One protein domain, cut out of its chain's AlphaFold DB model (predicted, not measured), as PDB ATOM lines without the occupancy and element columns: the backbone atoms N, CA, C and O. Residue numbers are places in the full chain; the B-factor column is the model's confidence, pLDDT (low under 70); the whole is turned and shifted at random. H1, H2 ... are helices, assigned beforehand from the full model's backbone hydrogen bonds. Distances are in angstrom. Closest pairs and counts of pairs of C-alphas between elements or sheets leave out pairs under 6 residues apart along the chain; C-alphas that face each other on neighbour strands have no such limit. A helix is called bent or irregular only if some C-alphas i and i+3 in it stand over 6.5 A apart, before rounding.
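What this domain is: This is residues 2 to 109 of the 198 residues of an uncharacterized protein of Bifidobacterium avesanii (UniProt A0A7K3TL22). One long helix, H1, makes a straight arm whose residues 2 to 22 stick out from a small body of helices. In that body H2 and H3 fold back on each other as a helical hairpin, with the loop of residues 53 to 66 at its turn; H5 bridges from the last turns of H1 to H2, crossing H2, and the short H4 packs on the last turns of H1. The printed part has 108 residues with five named helices, in the order H1 H2 H3 H4 H5, and no named strand; the class is all helix. The whole is loose, with a radius of gyration of the C-alphas of 18.4 A, and elongated, spanning 61 by 39 by 24 A; the arm makes the length.

How they stand to each other: H1, residues 2 to 31, touches H5, residues 98 to 108, with its residues 26 to 31 alone, at a steep tilt of 44 degrees, the same way; the closest C-alphas, of Leu 27 and Val 100, are 5.5 A apart. With residues 27 to 31 alone H1 touches H4, residues 86 to 89, the closest C-alphas being those of Leu 27 and Ala 87 at 5.8 A. H5 touches residues 37 to 42 alone of H2, residues 35 to 52, about perpendicular at 81 degrees, with the C-alphas of Ile 38 and Leu 106 closest at 5.3 A. H2, with residues 42 to 49 alone, touches H3, residues 67 to 76, in a helical hairpin at a shallow tilt of 23 degrees, opposite ways; the closest C-alphas, of Ile 46 and Lys 71, are 5.9 A apart. H3 and H5 are close but not clearly touching, with the C-alphas of Met 73 and Ala 99 closest at 7.8 A. H1 and H3 are apart, and so are H2 and H4. Every O i to N i+4 pair is within hydrogen-bond range in H1 and H3, against 12 of 14 in H2 and 4 of 7 in H5; H4 is too short for such a pair.

Where its parts are: H1 begins at C-alpha 2, (170.320, 213.630, 186.951), and runs 44.1 A to C-alpha 31, (211.212, 205.055, 172.714). H2 is 24.9 A long and irregular, C-alphas 37 and 40 being 7.4 A apart. H3 is 14.0 A long and H4 4.8 A. H5, 16.0 A long, ends at C-alpha 108, (221.113, 215.715, 179.419).

The domain as a whole: The two C-alphas farthest apart, of Lys 2 and Lys 51, are 61.9 A apart. Without residues 2 to 22 the body spans 41 by 25 by 20 A. The printed part has no cut; the link from H2 to H3 is long, with 14 residues. The pLDDT is under 70 at residues 2 to 4, 59 to 60 and 91 to 95.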
ATOM      1  N   LYS A   2     169.755 214.811 187.656       51.16
ATOM      2  CA  LYS A   2     170.320 213.630 186.951       51.16
ATOM      3  C   LYS A   2     171.132 213.942 185.675       51.16
ATOM      4  O   LYS A   2     172.096 213.231 185.402       51.16
ATOM      5  N   SER A   3     170.793 214.986 184.904       60.62
ATOM      6  CA  SER A   3     171.545 215.338 183.679       60.62
ATOM      7  C   SER A   3     172.942 215.905 183.977       60.62
ATOM      8  O   SER A   3     173.893 215.537 183.296       60.62
ATOM      9  N   ASN A   4     173.091 216.693 185.050       64.75
ATOM     10  CA  ASN A   4     174.386 217.220 185.502       64.75
ATOM     11  C   ASN A   4     175.336 216.112 185.981       64.75
ATOM     12  O   ASN A   4     176.537 216.179 185.740       64.75
ATOM     13  N   ILE A   5     174.805 215.058 186.612       71.94
ATOM     14  CA  ILE A   5     175.611 213.908 187.050       71.94
ATOM     15  C   ILE A   5     176.135 213.127 185.839       71.94
ATOM     16  O   ILE A   5     177.329 212.849 185.763       71.94
ATOM     17  N   LYS A   6     175.276 212.831 184.851       72.12
ATOM     18  CA  LYS A   6     175.698 212.158 183.608       72.12
ATOM     19  C   LYS A   6     176.729 212.979 182.825       72.12
ATOM     20  O   LYS A   6     177.679 212.407 182.296       72.12
ATOM     21  N   HIS A   7     176.563 214.302 182.780       78.31
ATOM     22  CA  HIS A   7     177.520 215.212 182.152       78.31
ATOM     23  C   HIS A   7     178.892 215.169 182.846       78.31
ATOM     24  O   HIS A   7     179.904 214.975 182.174       78.31
ATOM     25  N   ASN A   8     178.928 215.249 184.181       82.25
ATOM     26  CA  ASN A   8     180.176 215.175 184.946       82.25
ATOM     27  C   ASN A   8     180.867 213.810 184.786       82.25
ATOM     28  O   ASN A   8     182.072 213.763 184.574       82.25
ATOM     29  N   ILE A   9     180.116 212.701 184.812       90.00
ATOM     30  CA  ILE A   9     180.676 211.359 184.575       90.00
ATOM     31  C   ILE A   9     181.307 211.274 183.182       90.00
ATOM     32  O   ILE A   9     182.438 210.815 183.052       90.00
ATOM     33  N   LYS A  10     180.613 211.758 182.142       90.00
ATOM     34  CA  LYS A  10     181.159 211.791 180.778       90.00
ATOM     35  C   LYS A  10     182.451 212.608 180.715       90.00
ATOM     36  O   LYS A  10     183.404 212.166 180.082       90.00
ATOM     37  N   LEU A  11     182.499 213.762 181.380       90.31
ATOM     38  CA  LEU A  11     183.695 214.602 181.436       90.31
ATOM     39  C   LEU A  11     184.878 213.866 182.084       90.31
ATOM     40  O   LEU A  11     185.964 213.851 181.510       90.31
ATOM     41  N   TYR A  12     184.669 213.214 183.232       90.19
ATOM     42  CA  TYR A  12     185.725 212.448 183.904       90.19
ATOM     43  C   TYR A  12     186.194 211.247 183.078       90.19
ATOM     44  O   TYR A  12     187.393 210.992 183.008       90.19
ATOM     45  N   LEU A  13     185.278 210.547 182.402       94.38
ATOM     46  CA  LEU A  13     185.630 209.450 181.496       94.38
ATOM     47  C   LEU A  13     186.476 209.940 180.317       94.38
ATOM     48  O   LEU A  13     187.488 209.322 179.997       94.38
ATOM     49  N   ILE A  14     186.102 211.064 179.700       94.38
ATOM     50  CA  ILE A  14     186.887 211.669 178.617       94.38
ATOM     51  C   ILE A  14     188.274 212.070 179.129       94.38
ATOM     52  O   ILE A  14     189.270 211.729 178.497       94.38
ATOM     53  N   ALA A  15     188.356 212.738 180.284       93.00
ATOM     54  CA  ALA A  15     189.631 213.134 180.878       93.00
ATOM     55  C   ALA A  15     190.533 211.922 181.157       93.00
ATOM     56  O   ALA A  15     191.723 211.955 180.855       93.00
ATOM     57  N   PHE A  16     189.963 210.830 181.671       92.62
ATOM     58  CA  PHE A  16     190.688 209.589 181.926       92.62
ATOM     59  C   PHE A  16     191.223 208.946 180.638       92.62
ATOM     60  O   PHE A  16     192.396 208.574 180.579       92.62
ATOM     61  N   ILE A  17     190.402 208.875 179.583       95.62
ATOM     62  CA  ILE A  17     190.823 208.355 178.272       95.62
ATOM     63  C   ILE A  17     191.947 209.214 177.684       95.62
ATOM     64  O   ILE A  17     192.944 208.669 177.210       95.62
ATOM     65  N   ILE A  18     191.818 210.542 177.753       95.75
ATOM     66  CA  ILE A  18     192.854 211.473 177.287       95.75
ATOM     67  C   ILE A  18     194.159 211.238 178.049       95.75
ATOM     68  O   ILE A  18     195.208 211.173 177.419       95.75
ATOM     69  N   LEU A  19     194.102 211.053 179.371       92.06
ATOM     70  CA  LEU A  19     195.288 210.833 180.198       92.06
ATOM     71  C   LEU A  19     196.015 209.525 179.836       92.06
ATOM     72  O   LEU A  19     197.240 209.511 179.702       92.06
ATOM     73  N   ILE A  20     195.268 208.434 179.625       91.56
ATOM     74  CA  ILE A  20     195.835 207.151 179.178       91.56
ATOM     75  C   ILE A  20     196.470 207.298 177.795       91.56
ATOM     76  O   ILE A  20     197.600 206.848 177.585       91.56
ATOM     77  N   ALA A  21     195.762 207.932 176.857       93.44
ATOM     78  CA  ALA A  21     196.254 208.139 175.503       93.44
ATOM     79  C   ALA A  21     197.516 209.013 175.498       93.44
ATOM     80  O   ALA A  21     198.508 208.648 174.869       93.44
ATOM     81  N   SER A  22     197.523 210.115 176.256       93.62
ATOM     82  CA  SER A  22     198.680 211.007 176.359       93.62
ATOM     83  C   SER A  22     199.880 210.306 176.978       93.62
ATOM     84  O   SER A  22     200.994 210.439 176.484       93.62
ATOM     85  N   PHE A  23     199.667 209.520 178.033       89.44
ATOM     86  CA  PHE A  23     200.755 208.808 178.690       89.44
ATOM     87  C   PHE A  23     201.331 207.692 177.801       89.44
ATOM     88  O   PHE A  23     202.548 207.533 177.709       89.44
ATOM     89  N   SER A  24     200.469 206.972 177.080       90.56
ATOM     90  CA  SER A  24     200.894 205.960 176.107       90.56
ATOM     91  C   SER A  24     201.681 206.587 174.954       90.56
ATOM     92  O   SER A  24     202.711 206.055 174.549       90.56
ATOM     93  N   ALA A  25     201.243 207.750 174.460       92.62
ATOM     94  CA  ALA A  25     201.968 208.501 173.441       92.62
ATOM     95  C   ALA A  25     203.339 208.973 173.947       92.62
ATOM     96  O   ALA A  25     204.329 208.817 173.238       92.62
ATOM     97  N   LEU A  26     203.423 209.484 175.182       93.19
ATOM     98  CA  LEU A  26     204.695 209.874 175.800       93.19
ATOM     99  C   LEU A  26     205.669 208.695 175.888       93.19
ATOM    100  O   LEU A  26     206.835 208.853 175.536       93.19
ATOM    101  N   LEU A  27     205.196 207.513 176.292       90.38
ATOM    102  CA  LEU A  27     206.007 206.296 176.285       90.38
ATOM    103  C   LEU A  27     206.516 205.952 174.883       90.38
ATOM    104  O   LEU A  27     207.693 205.667 174.718       90.38
ATOM    105  N   VAL A  28     205.673 206.010 173.853       91.88
ATOM    106  CA  VAL A  28     206.136 205.751 172.479       91.88
ATOM    107  C   VAL A  28     207.197 206.770 172.066       91.88
ATOM    108  O   VAL A  28     208.255 206.378 171.577       91.88
ATOM    109  N   VAL A  29     206.959 208.061 172.318       93.38
ATOM    110  CA  VAL A  29     207.885 209.148 171.967       93.38
ATOM    111  C   VAL A  29     209.243 208.972 172.641       93.38
ATOM    112  O   VAL A  29     210.270 209.137 171.984       93.38
ATOM    113  N   THR A  30     209.291 208.581 173.916       92.81
ATOM    114  CA  THR A  30     210.582 208.348 174.580       92.81
ATOM    115  C   THR A  30     211.326 207.145 174.012       92.81
ATOM    116  O   THR A  30     212.557 207.120 174.059       92.81
ATOM    117  N   PHE A  31     210.613 206.188 173.413       91.50
ATOM    118  CA  PHE A  31     211.212 205.055 172.714       91.50
ATOM    119  C   PHE A  31     211.651 205.339 171.278       91.50
ATOM    120  O   PHE A  31     212.414 204.550 170.723       91.50
ATOM    121  N   LEU A  32     211.283 206.495 170.721       93.19
ATOM    122  CA  LEU A  32     211.839 207.001 169.462       93.19
ATOM    123  C   LEU A  32     213.221 207.649 169.633       93.19
ATOM    124  O   LEU A  32     213.919 207.861 168.642       93.19
ATOM    125  N   ILE A  33     213.636 207.959 170.867       94.44
ATOM    126  CA  ILE A  33     214.965 208.518 171.145       94.44
ATOM    127  C   ILE A  33     216.038 207.495 170.721       94.44
ATOM    128  O   ILE A  33     216.014 206.367 171.223       94.44
ATOM    129  N   PRO A  34     217.006 207.853 169.852       94.50
ATOM    130  CA  PRO A  34     218.035 206.918 169.407       94.50
ATOM    131  C   PRO A  34     218.848 206.358 170.576       94.50
ATOM    132  O   PRO A  34     219.328 207.116 171.420       94.50
ATOM    133  N   GLN A  35     219.054 205.037 170.611       94.62
ATOM    134  CA  GLN A  35     219.812 204.397 171.693       94.62
ATOM    135  C   GLN A  35     221.236 204.957 171.798       94.62
ATOM    136  O   GLN A  35     221.725 205.201 172.897       94.62
ATOM    137  N   SER A  36     221.876 205.233 170.659       95.06
ATOM    138  CA  SER A  36     223.222 205.813 170.597       95.06
ATOM    139  C   SER A  36     223.343 207.152 171.330       95.06
ATOM    140  O   SER A  36     224.408 207.448 171.864       95.06
ATOM    141  N   ALA A  37     222.263 207.938 171.406       96.25
ATOM    142  CA  ALA A  37     222.266 209.241 172.065       96.25
ATOM    143  C   ALA A  37     222.295 209.137 173.599       96.25
ATOM    144  O   ALA A  37     222.816 210.030 174.264       96.25
ATOM    145  N   ILE A  38     221.757 208.054 174.168       96.81
ATOM    146  CA  ILE A  38     221.655 207.866 175.625       96.81
ATOM    147  C   ILE A  38     222.679 206.869 176.179       96.81
ATOM    148  O   ILE A  38     222.927 206.854 177.385       96.81
ATOM    149  N   GLU A  39     223.290 206.044 175.325       96.44
ATOM    150  CA  GLU A  39     224.076 204.881 175.750       96.44
ATOM    151  C   GLU A  39     225.301 205.249 176.597       96.44
ATOM    152  O   GLU A  39     225.523 204.652 177.650       96.44
ATOM    153  N   ASN A  40     226.052 206.280 176.204       97.50
ATOM    154  CA  ASN A  40     227.228 206.724 176.961       97.50
ATOM    155  C   ASN A  40     226.849 207.171 178.381       97.50
ATOM    156  O   ASN A  40     227.465 206.753 179.364       97.50
ATOM    157  N   ASN A  41     225.792 207.978 178.505       98.00
ATOM    158  CA  ASN A  41     225.293 208.441 179.799       98.00
ATOM    159  C   ASN A  41     224.723 207.290 180.629       98.00
ATOM    160  O   ASN A  41     224.958 207.237 181.838       98.00
ATOM    161  N   ARG A  42     224.043 206.331 179.995       97.19
ATOM    162  CA  ARG A  42     223.519 205.118 180.637       97.19
ATOM    163  C   ARG A  42     224.639 204.247 181.212       97.19
ATOM    164  O   ARG A  42     224.587 203.897 182.391       97.19
ATOM    165  N   ILE A  43     225.678 203.947 180.429       97.44
ATOM    166  CA  ILE A  43     226.834 203.150 180.876       97.44
ATOM    167  C   ILE A  43     227.568 203.861 182.018       97.44
ATOM    168  O   ILE A  43     227.844 203.247 183.052       97.44
ATOM    169  N   ASN A  44     227.828 205.164 181.876       97.75
ATOM    170  CA  ASN A  44     228.455 205.968 182.928       97.75
ATOM    171  C   ASN A  44     227.636 205.940 184.225       97.75
ATOM    172  O   ASN A  44     228.203 205.811 185.310       97.75
ATOM    173  N   SER A  45     226.307 205.993 184.111       97.19
ATOM    174  CA  SER A  45     225.387 205.908 185.244       97.19
ATOM    175  C   SER A  45     225.462 204.561 185.957       97.19
ATOM    176  O   SER A  45     225.604 204.513 187.176       97.19
ATOM    177  N   ILE A  46     225.428 203.457 185.207       96.62
ATOM    178  CA  ILE A  46     225.535 202.105 185.774       96.62
ATOM    179  C   ILE A  46     226.884 201.919 186.473       96.62
ATOM    180  O   ILE A  46     226.940 201.368 187.573       96.62
ATOM    181  N   ASN A  47     227.974 202.387 185.861       97.00
ATOM    182  CA  ASN A  47     229.309 202.306 186.448       97.00
ATOM    183  C   ASN A  47     229.427 203.146 187.725       97.00
ATOM    184  O   ASN A  47     230.063 202.704 188.681       97.00
ATOM    185  N   PHE A  48     228.796 204.321 187.766       95.44
ATOM    186  CA  PHE A  48     228.720 205.143 188.971       95.44
ATOM    187  C   PHE A  48     227.958 204.426 190.097       95.44
ATOM    188  O   PHE A  48     228.507 204.257 191.183       95.44
ATOM    189  N   LEU A  49     226.752 203.915 189.827       94.88
ATOM    190  CA  LEU A  49     225.941 203.215 190.835       94.88
ATOM    191  C   LEU A  49     226.619 201.942 191.358       94.88
ATOM    192  O   LEU A  49     226.515 201.629 192.540       94.88
ATOM    193  N   LYS A  50     227.367 201.224 190.508       94.69
ATOM    194  CA  LYS A  50     228.185 200.077 190.941       94.69
ATOM    195  C   LYS A  50     229.258 200.479 191.957       94.69
ATOM    196  O   LYS A  50     229.508 199.711 192.879       94.69
ATOM    197  N   LYS A  51     229.881 201.651 191.791       94.44
ATOM    198  CA  LYS A  51     230.881 202.181 192.735       94.44
ATOM    199  C   LYS A  51     230.239 202.665 194.035       94.44
ATOM    200  O   LYS A  51     230.805 202.454 195.097       94.44
ATOM    201  N   GLU A  52     229.073 203.301 193.943       91.94
ATOM    202  CA  GLU A  52     228.329 203.821 195.098       91.94
ATOM    203  C   GLU A  52     227.714 202.692 195.955       91.94
ATOM    204  O   GLU A  52     227.523 202.847 197.159       91.94
ATOM    205  N   GLY A  53     227.447 201.532 195.348       93.94
ATOM    206  CA  GLY A  53     226.818 200.382 195.993       93.94
ATOM    207  C   GLY A  53     225.290 200.429 195.917       93.94
ATOM    208  O   GLY A  53     224.703 201.409 195.469       93.94
ATOM    209  N   ASN A  54     224.629 199.345 196.332       92.31
ATOM    210  CA  ASN A  54     223.176 199.183 196.156       92.31
ATOM    211  C   ASN A  54     222.334 200.038 197.110       92.31
ATOM    212  O   ASN A  54     221.258 200.487 196.732       92.31
ATOM    213  N   TYR A  55     222.813 200.243 198.337       91.56
ATOM    214  CA  TYR A  55     222.080 200.974 199.371       91.56
ATOM    215  C   TYR A  55     223.012 201.913 200.140       91.56
ATOM    216  O   TYR A  55     223.281 201.675 201.324       91.56
ATOM    217  N   PRO A  56     223.581 202.935 199.474       90.00
ATOM    218  CA  PRO A  56     224.464 203.877 200.136       90.00
ATOM    219  C   PRO A  56     223.675 204.727 201.131       90.00
ATOM    220  O   PRO A  56     222.474 204.978 200.981       90.00
ATOM    221  N   ASN A  57     224.383 205.192 202.151       85.12
ATOM    222  CA  ASN A  57     223.851 206.097 203.155       85.12
ATOM    223  C   ASN A  57     224.668 207.393 203.153       85.12
ATOM    224  O   ASN A  57     225.604 207.518 203.944       85.12
ATOM    225  N   PRO A  58     224.371 208.333 202.244       73.69
ATOM    226  CA  PRO A  58     225.204 209.515 202.059       73.69
ATOM    227  C   PRO A  58     225.150 210.498 203.240       73.69
ATOM    228  O   PRO A  58     226.048 211.322 203.364       73.69
ATOM    229  N   LEU A  59     224.120 210.443 204.095       69.56
ATOM    230  CA  LEU A  59     223.827 211.505 205.070       69.56
ATOM    231  C   LEU A  59     223.537 211.004 206.493       69.56
ATOM    232  O   LEU A  59     222.918 211.723 207.272       69.56
ATOM    233  N   TYR A  60     224.018 209.803 206.837       66.06
ATOM    234  CA  TYR A  60     223.815 209.139 208.132       66.06
ATOM    235  C   TYR A  60     222.322 208.921 208.513       66.06
ATOM    236  O   TYR A  60     221.405 209.683 208.193       66.06
ATOM    237  N   GLY A  61     222.048 207.824 209.226       72.69
ATOM    238  CA  GLY A  61     220.695 207.426 209.650       72.69
ATOM    239  C   GLY A  61     220.232 206.088 209.067       72.69
ATOM    240  O   GLY A  61     221.021 205.353 208.485       72.69
ATOM    241  N   ASN A  62     218.953 205.748 209.241       81.06
ATOM    242  CA  ASN A  62     218.420 204.427 208.869       81.06
ATOM    243  C   ASN A  62     217.811 204.370 207.459       81.06
ATOM    244  O   ASN A  62     217.512 203.285 206.964       81.06
ATOM    245  N   THR A  63     217.644 205.517 206.801       82.94
ATOM    246  CA  THR A  63     217.123 205.602 205.433       82.94
ATOM    247  C   THR A  63     218.285 205.587 204.445       82.94
ATOM    248  O   THR A  63     219.278 206.287 204.637       82.94
ATOM    249  N   LYS A  64     218.178 204.772 203.395       87.88
ATOM    250  CA  LYS A  64     219.224 204.571 202.382       87.88
ATOM    251  C   LYS A  64     218.670 204.886 200.998       87.88
ATOM    252  O   LYS A  64     217.462 204.769 200.789       87.88
ATOM    253  N   LEU A  65     219.539 205.261 200.060       89.19
ATOM    254  CA  LEU A  65     219.144 205.352 198.653       89.19
ATOM    255  C   LEU A  65     218.914 203.948 198.086       89.19
ATOM    256  O   LEU A  65     219.611 203.012 198.467       89.19
ATOM    257  N   ASP A  66     217.970 203.806 197.158       90.31
ATOM    258  CA  ASP A  66     217.721 202.553 196.440       90.31
ATOM    259  C   ASP A  66     218.397 202.569 195.061       90.31
ATOM    260  O   ASP A  66     217.760 202.693 194.009       90.31
ATOM    261  N   ASN A  67     219.726 202.450 195.077       93.12
ATOM    262  CA  ASN A  67     220.518 202.364 193.852       93.12
ATOM    263  C   ASN A  67     220.311 201.039 193.120       93.12
ATOM    264  O   ASN A  67     220.581 200.960 191.922       93.12
ATOM    265  N   PHE A  68     219.871 199.995 193.828       91.94
ATOM    266  CA  PHE A  68     219.535 198.721 193.209       91.94
ATOM    267  C   PHE A  68     218.436 198.920 192.162       91.94
ATOM    268  O   PHE A  68     218.616 198.541 191.002       91.94
ATOM    269  N   THR A  69     217.346 199.587 192.537       90.56
ATOM    270  CA  THR A  69     216.246 199.866 191.610       90.56
ATOM    271  C   THR A  69     216.650 200.869 190.521       90.56
ATOM    272  O   THR A  69     216.359 200.616 189.351       90.56
ATOM    273  N   ASP A  70     217.407 201.929 190.840       91.50
ATOM    274  CA  ASP A  70     217.910 202.875 189.822       91.50
ATOM    275  C   ASP A  70     218.779 202.170 188.764       91.50
ATOM    276  O   ASP A  70     218.670 202.430 187.561       91.50
ATOM    277  N   LYS A  71     219.631 201.233 189.197       93.12
ATOM    278  CA  LYS A  71     220.472 200.434 188.301       93.12
ATOM    279  C   LYS A  71     219.625 199.523 187.417       93.12
ATOM    280  O   LYS A  71     219.867 199.484 186.212       93.12
ATOM    281  N   LEU A  72     218.624 198.845 187.982       91.25
ATOM    282  CA  LEU A  72     217.695 198.030 187.196       91.25
ATOM    283  C   LEU A  72     216.980 198.878 186.139       91.25
ATOM    284  O   LEU A  72     216.932 198.479 184.981       91.25
ATOM    285  N   MET A  73     216.491 200.070 186.486       91.69
ATOM    286  CA  MET A  73     215.857 200.984 185.526       91.69
ATOM    287  C   MET A  73     216.798 201.354 184.365       91.69
ATOM    288  O   MET A  73     216.389 201.345 183.204       91.69
ATOM    289  N   LEU A  74     218.078 201.619 184.654       93.12
ATOM    290  CA  LEU A  74     219.103 201.914 183.642       93.12
ATOM    291  C   LEU A  74     219.480 200.704 182.773       93.12
ATOM    292  O   LEU A  74     219.810 200.861 181.595       93.12
ATOM    293  N   GLU A  75     219.461 199.498 183.334       91.88
ATOM    294  CA  GLU A  75     219.670 198.255 182.584       91.88
ATOM    295  C   GLU A  75     218.484 197.974 181.652       91.88
ATOM    296  O   GLU A  75     218.671 197.591 180.499       91.88
ATOM    297  N   GLN A  76     217.268 198.266 182.110       90.25
ATOM    298  CA  GLN A  76     216.034 198.080 181.352       90.25
ATOM    299  C   GLN A  76     215.940 198.985 180.113       90.25
ATOM    300  O   GLN A  76     215.371 198.559 179.114       90.25
ATOM    301  N   VAL A  77     216.555 200.173 180.112       91.12
ATOM    302  CA  VAL A  77     216.663 201.050 178.919       91.12
ATOM    303  C   VAL A  77     217.921 200.789 178.078       91.12
ATOM    304  O   VAL A  77     218.402 201.669 177.361       91.12
ATOM    305  N   GLY A  78     218.497 199.591 178.188       91.94
ATOM    306  CA  GLY A  78     219.618 199.149 177.362       91.94
ATOM    307  C   GLY A  78     219.239 198.860 175.899       91.94
ATOM    308  O   GLY A  78     218.056 198.789 175.556       91.94
ATOM    309  N   PRO A  79     220.244 198.639 175.032       89.75
ATOM    310  CA  PRO A  79     220.047 198.423 173.596       89.75
ATOM    311  C   PRO A  79     219.149 197.222 173.273       89.75
ATOM    312  O   PRO A  79     218.349 197.290 172.344       89.75
ATOM    313  N   GLU A  80     219.208 196.161 174.081       87.62
ATOM    314  CA  GLU A  80     218.363 194.963 173.943       87.62
ATOM    315  C   GLU A  80     216.860 195.267 174.059       87.62
ATOM    316  O   GLU A  80     216.016 194.526 173.548       87.62
ATOM    317  N   ASN A  81     216.518 196.383 174.705       87.12
ATOM    318  CA  ASN A  81     215.149 196.815 174.944       87.12
ATOM    319  C   ASN A  81     214.789 198.117 174.212       87.12
ATOM    320  O   ASN A  81     213.751 198.712 174.502       87.12
ATOM    321  N   ALA A  82     215.601 198.568 173.250       85.50
ATOM    322  CA  ALA A  82     215.402 199.859 172.586       85.50
ATOM    323  C   ALA A  82     214.139 199.924 171.701       85.50
ATOM    324  O   ALA A  82     213.679 201.015 171.371       85.50
ATOM    325  N   SER A  83     213.565 198.776 171.320       86.44
ATOM    326  CA  SER A  83     212.389 198.702 170.442       86.44
ATOM    327  C   SER A  83     211.144 199.365 171.047       86.44
ATOM    328  O   SER A  83     210.892 199.233 172.243       86.44
ATOM    329  N   ILE A  84     210.289 199.956 170.210       85.44
ATOM    330  CA  ILE A  84     209.035 200.602 170.641       85.44
ATOM    331  C   ILE A  84     208.096 199.627 171.368       85.44
ATOM    332  O   ILE A  84     207.443 200.012 172.330       85.44
ATOM    333  N   TYR A  85     208.067 198.349 170.969       84.75
ATOM    334  CA  TYR A  85     207.257 197.319 171.633       84.75
ATOM    335  C   TYR A  85     207.546 197.229 173.141       84.75
ATOM    336  O   TYR A  85     206.636 197.068 173.955       84.75
ATOM    337  N   ARG A  86     208.813 197.423 173.527       84.25
ATOM    338  CA  ARG A  86     209.255 197.355 174.922       84.25
ATOM    339  C   ARG A  86     208.692 198.484 175.777       84.25
ATOM    340  O   ARG A  86     208.561 198.282 176.979       84.25
ATOM    341  N   ALA A  87     208.254 199.599 175.188       82.56
ATOM    342  CA  ALA A  87     207.625 200.701 175.919       82.56
ATOM    343  C   ALA A  87     206.440 200.239 176.795       82.56
ATOM    344  O   ALA A  87     206.210 200.790 177.870       82.56
ATOM    345  N   PHE A  88     205.726 199.192 176.368       82.31
ATOM    346  CA  PHE A  88     204.566 198.650 177.079       82.31
ATOM    347  C   PHE A  88     204.861 197.377 177.880       82.31
ATOM    348  O   PHE A  88     204.047 196.992 178.716       82.31
ATOM    349  N   THR A  89     206.010 196.732 177.665       79.25
ATOM    350  CA  THR A  89     206.310 195.398 178.219       79.25
ATOM    351  C   THR A  89     207.567 195.352 179.086       79.25
ATOM    352  O   THR A  89     208.014 194.269 179.464       79.25
ATOM    353  N   LEU A  90     208.192 196.498 179.352       71.88
ATOM    354  CA  LEU A  90     209.347 196.599 180.240       71.88
ATOM    355  C   LEU A  90     208.984 196.274 181.693       71.88
ATOM    356  O   LEU A  90     207.817 196.348 182.075       71.88
ATOM    357  N   TYR A  91     210.012 195.846 182.437       66.50
ATOM    358  CA  TYR A  91     210.024 195.433 183.847       66.50
ATOM    359  C   TYR A  91     208.697 195.602 184.605       66.50
ATOM    360  O   TYR A  91     208.406 196.651 185.169       66.50
ATOM    361  N   THR A  92     207.923 194.519 184.687       57.44
ATOM    362  CA  THR A  92     206.538 194.495 185.194       57.44
ATOM    363  C   THR A  92     206.371 194.858 186.670       57.44
ATOM    364  O   THR A  92     205.251 195.109 187.110       57.44
ATOM    365  N   ARG A  93     207.457 194.888 187.454       65.69
ATOM    366  CA  ARG A  93     207.403 195.210 188.887       65.69
ATOM    367  C   ARG A  93     207.053 196.677 189.149       65.69
ATOM    368  O   ARG A  93     206.439 196.963 190.173       65.69
ATOM    369  N   TYR A  94     207.417 197.584 188.244       63.53
ATOM    370  CA  TYR A  94     207.038 198.993 188.318       63.53
ATOM    371  C   TYR A  94     206.351 199.412 187.029       63.53
ATOM    372  O   TYR A  94     206.654 198.924 185.947       63.53
ATOM    373  N   TRP A  95     205.428 200.359 187.141       69.00
ATOM    374  CA  TRP A  95     204.823 200.958 185.965       69.00
ATOM    375  C   TRP A  95     205.898 201.616 185.092       69.00
ATOM    376  O   TRP A  95     206.707 202.388 185.599       69.00
ATOM    377  N   ASN A  96     205.880 201.363 183.779       76.81
ATOM    378  CA  ASN A  96     206.903 201.829 182.829       76.81
ATOM    379  C   ASN A  96     207.021 203.360 182.693       76.81
ATOM    380  O   ASN A  96     207.885 203.852 181.974       76.81
ATOM    381  N   GLY A  97     206.203 204.138 183.408       80.88
ATOM    382  CA  GLY A  97     206.241 205.602 183.391       80.88
ATOM    383  C   GLY A  97     207.537 206.231 183.851       80.88
ATOM    384  O   GLY A  97     207.846 207.341 183.427       80.88
ATOM    385  N   TRP A  98     208.354 205.514 184.617       87.12
ATOM    386  CA  TRP A  98     209.697 205.987 184.933       87.12
ATOM    387  C   TRP A  98     210.557 206.183 183.670       87.12
ATOM    388  O   TRP A  98     211.394 207.084 183.636       87.12
ATOM    389  N   ALA A  99     210.321 205.413 182.598       89.69
ATOM    390  CA  ALA A  99     211.062 205.531 181.342       89.69
ATOM    391  C   ALA A  99     210.714 206.813 180.568       89.69
ATOM    392  O   ALA A  99     211.567 207.331 179.844       89.69
ATOM    393  N   VAL A 100     209.498 207.353 180.760       90.19
ATOM    394  CA  VAL A 100     209.079 208.652 180.196       90.19
ATOM    395  C   VAL A 100     209.996 209.775 180.672       90.19
ATOM    396  O   VAL A 100     210.248 210.724 179.939       90.19
ATOM    397  N   LEU A 101     210.525 209.653 181.887       90.06
ATOM    398  CA  LEU A 101     211.392 210.656 182.494       90.06
ATOM    399  C   LEU A 101     212.865 210.298 182.298       90.06
ATOM    400  O   LEU A 101     213.647 211.127 181.841       90.06
ATOM    401  N   LEU A 102     213.249 209.048 182.572       92.56
ATOM    402  CA  LEU A 102     214.650 208.636 182.537       92.56
ATOM    403  C   LEU A 102     215.272 208.740 181.135       92.56
ATOM    404  O   LEU A 102     216.381 209.257 181.019       92.56
ATOM    405  N   ARG A 103     214.595 208.290 180.066       93.50
ATOM    406  CA  ARG A 103     215.203 208.303 178.719       93.50
ATOM    407  C   ARG A 103     215.508 209.722 178.215       93.50
ATOM    408  O   ARG A 103     216.638 209.932 177.782       93.50
ATOM    409  N   PRO A 104     214.588 210.704 178.304       94.94
ATOM    410  CA  PRO A 104     214.919 212.090 177.974       94.94
ATOM    411  C   PRO A 104     216.004 212.681 178.878       94.94
ATOM    412  O   PRO A 104     216.897 213.365 178.387       94.94
ATOM    413  N   LEU A 105     215.979 212.396 180.184       95.25
ATOM    414  CA  LEU A 105     216.990 212.904 181.119       95.25
ATOM    415  C   LEU A 105     218.399 212.369 180.812       95.25
ATOM    416  O   LEU A 105     219.377 213.091 180.992       95.25
ATOM    417  N   LEU A 106     218.513 211.150 180.276       96.88
ATOM    418  CA  LEU A 106     219.788 210.595 179.812       96.88
ATOM    419  C   LEU A 106     220.370 211.320 178.591       96.88
ATOM    420  O   LEU A 106     221.560 211.164 178.330       96.88
ATOM    421  N   LEU A 107     219.589 212.124 177.861       96.50
ATOM    422  CA  LEU A 107     220.141 213.029 176.842       96.50
ATOM    423  C   LEU A 107     220.900 214.198 177.478       96.50
ATOM    424  O   LEU A 107     221.828 214.726 176.877       96.50
ATOM    425  N   ILE A 108     220.513 214.591 178.694       95.81
ATOM    426  CA  ILE A 108     221.113 215.715 179.419       95.81
ATOM    427  C   ILE A 108     222.409 215.278 180.105       95.81
ATOM    428  O   ILE A 108     223.403 216.002 180.073       95.81
ATOM    429  N   GLY A 109     222.421 214.100 180.733       95.94
ATOM    430  CA  GLY A 109     223.609 213.619 181.430       95.94
ATOM    431  C   GLY A 109     223.452 212.255 182.090       95.94
ATOM    432  O   GLY A 109     222.441 211.571 181.949       95.94
TER     433      GLY A 109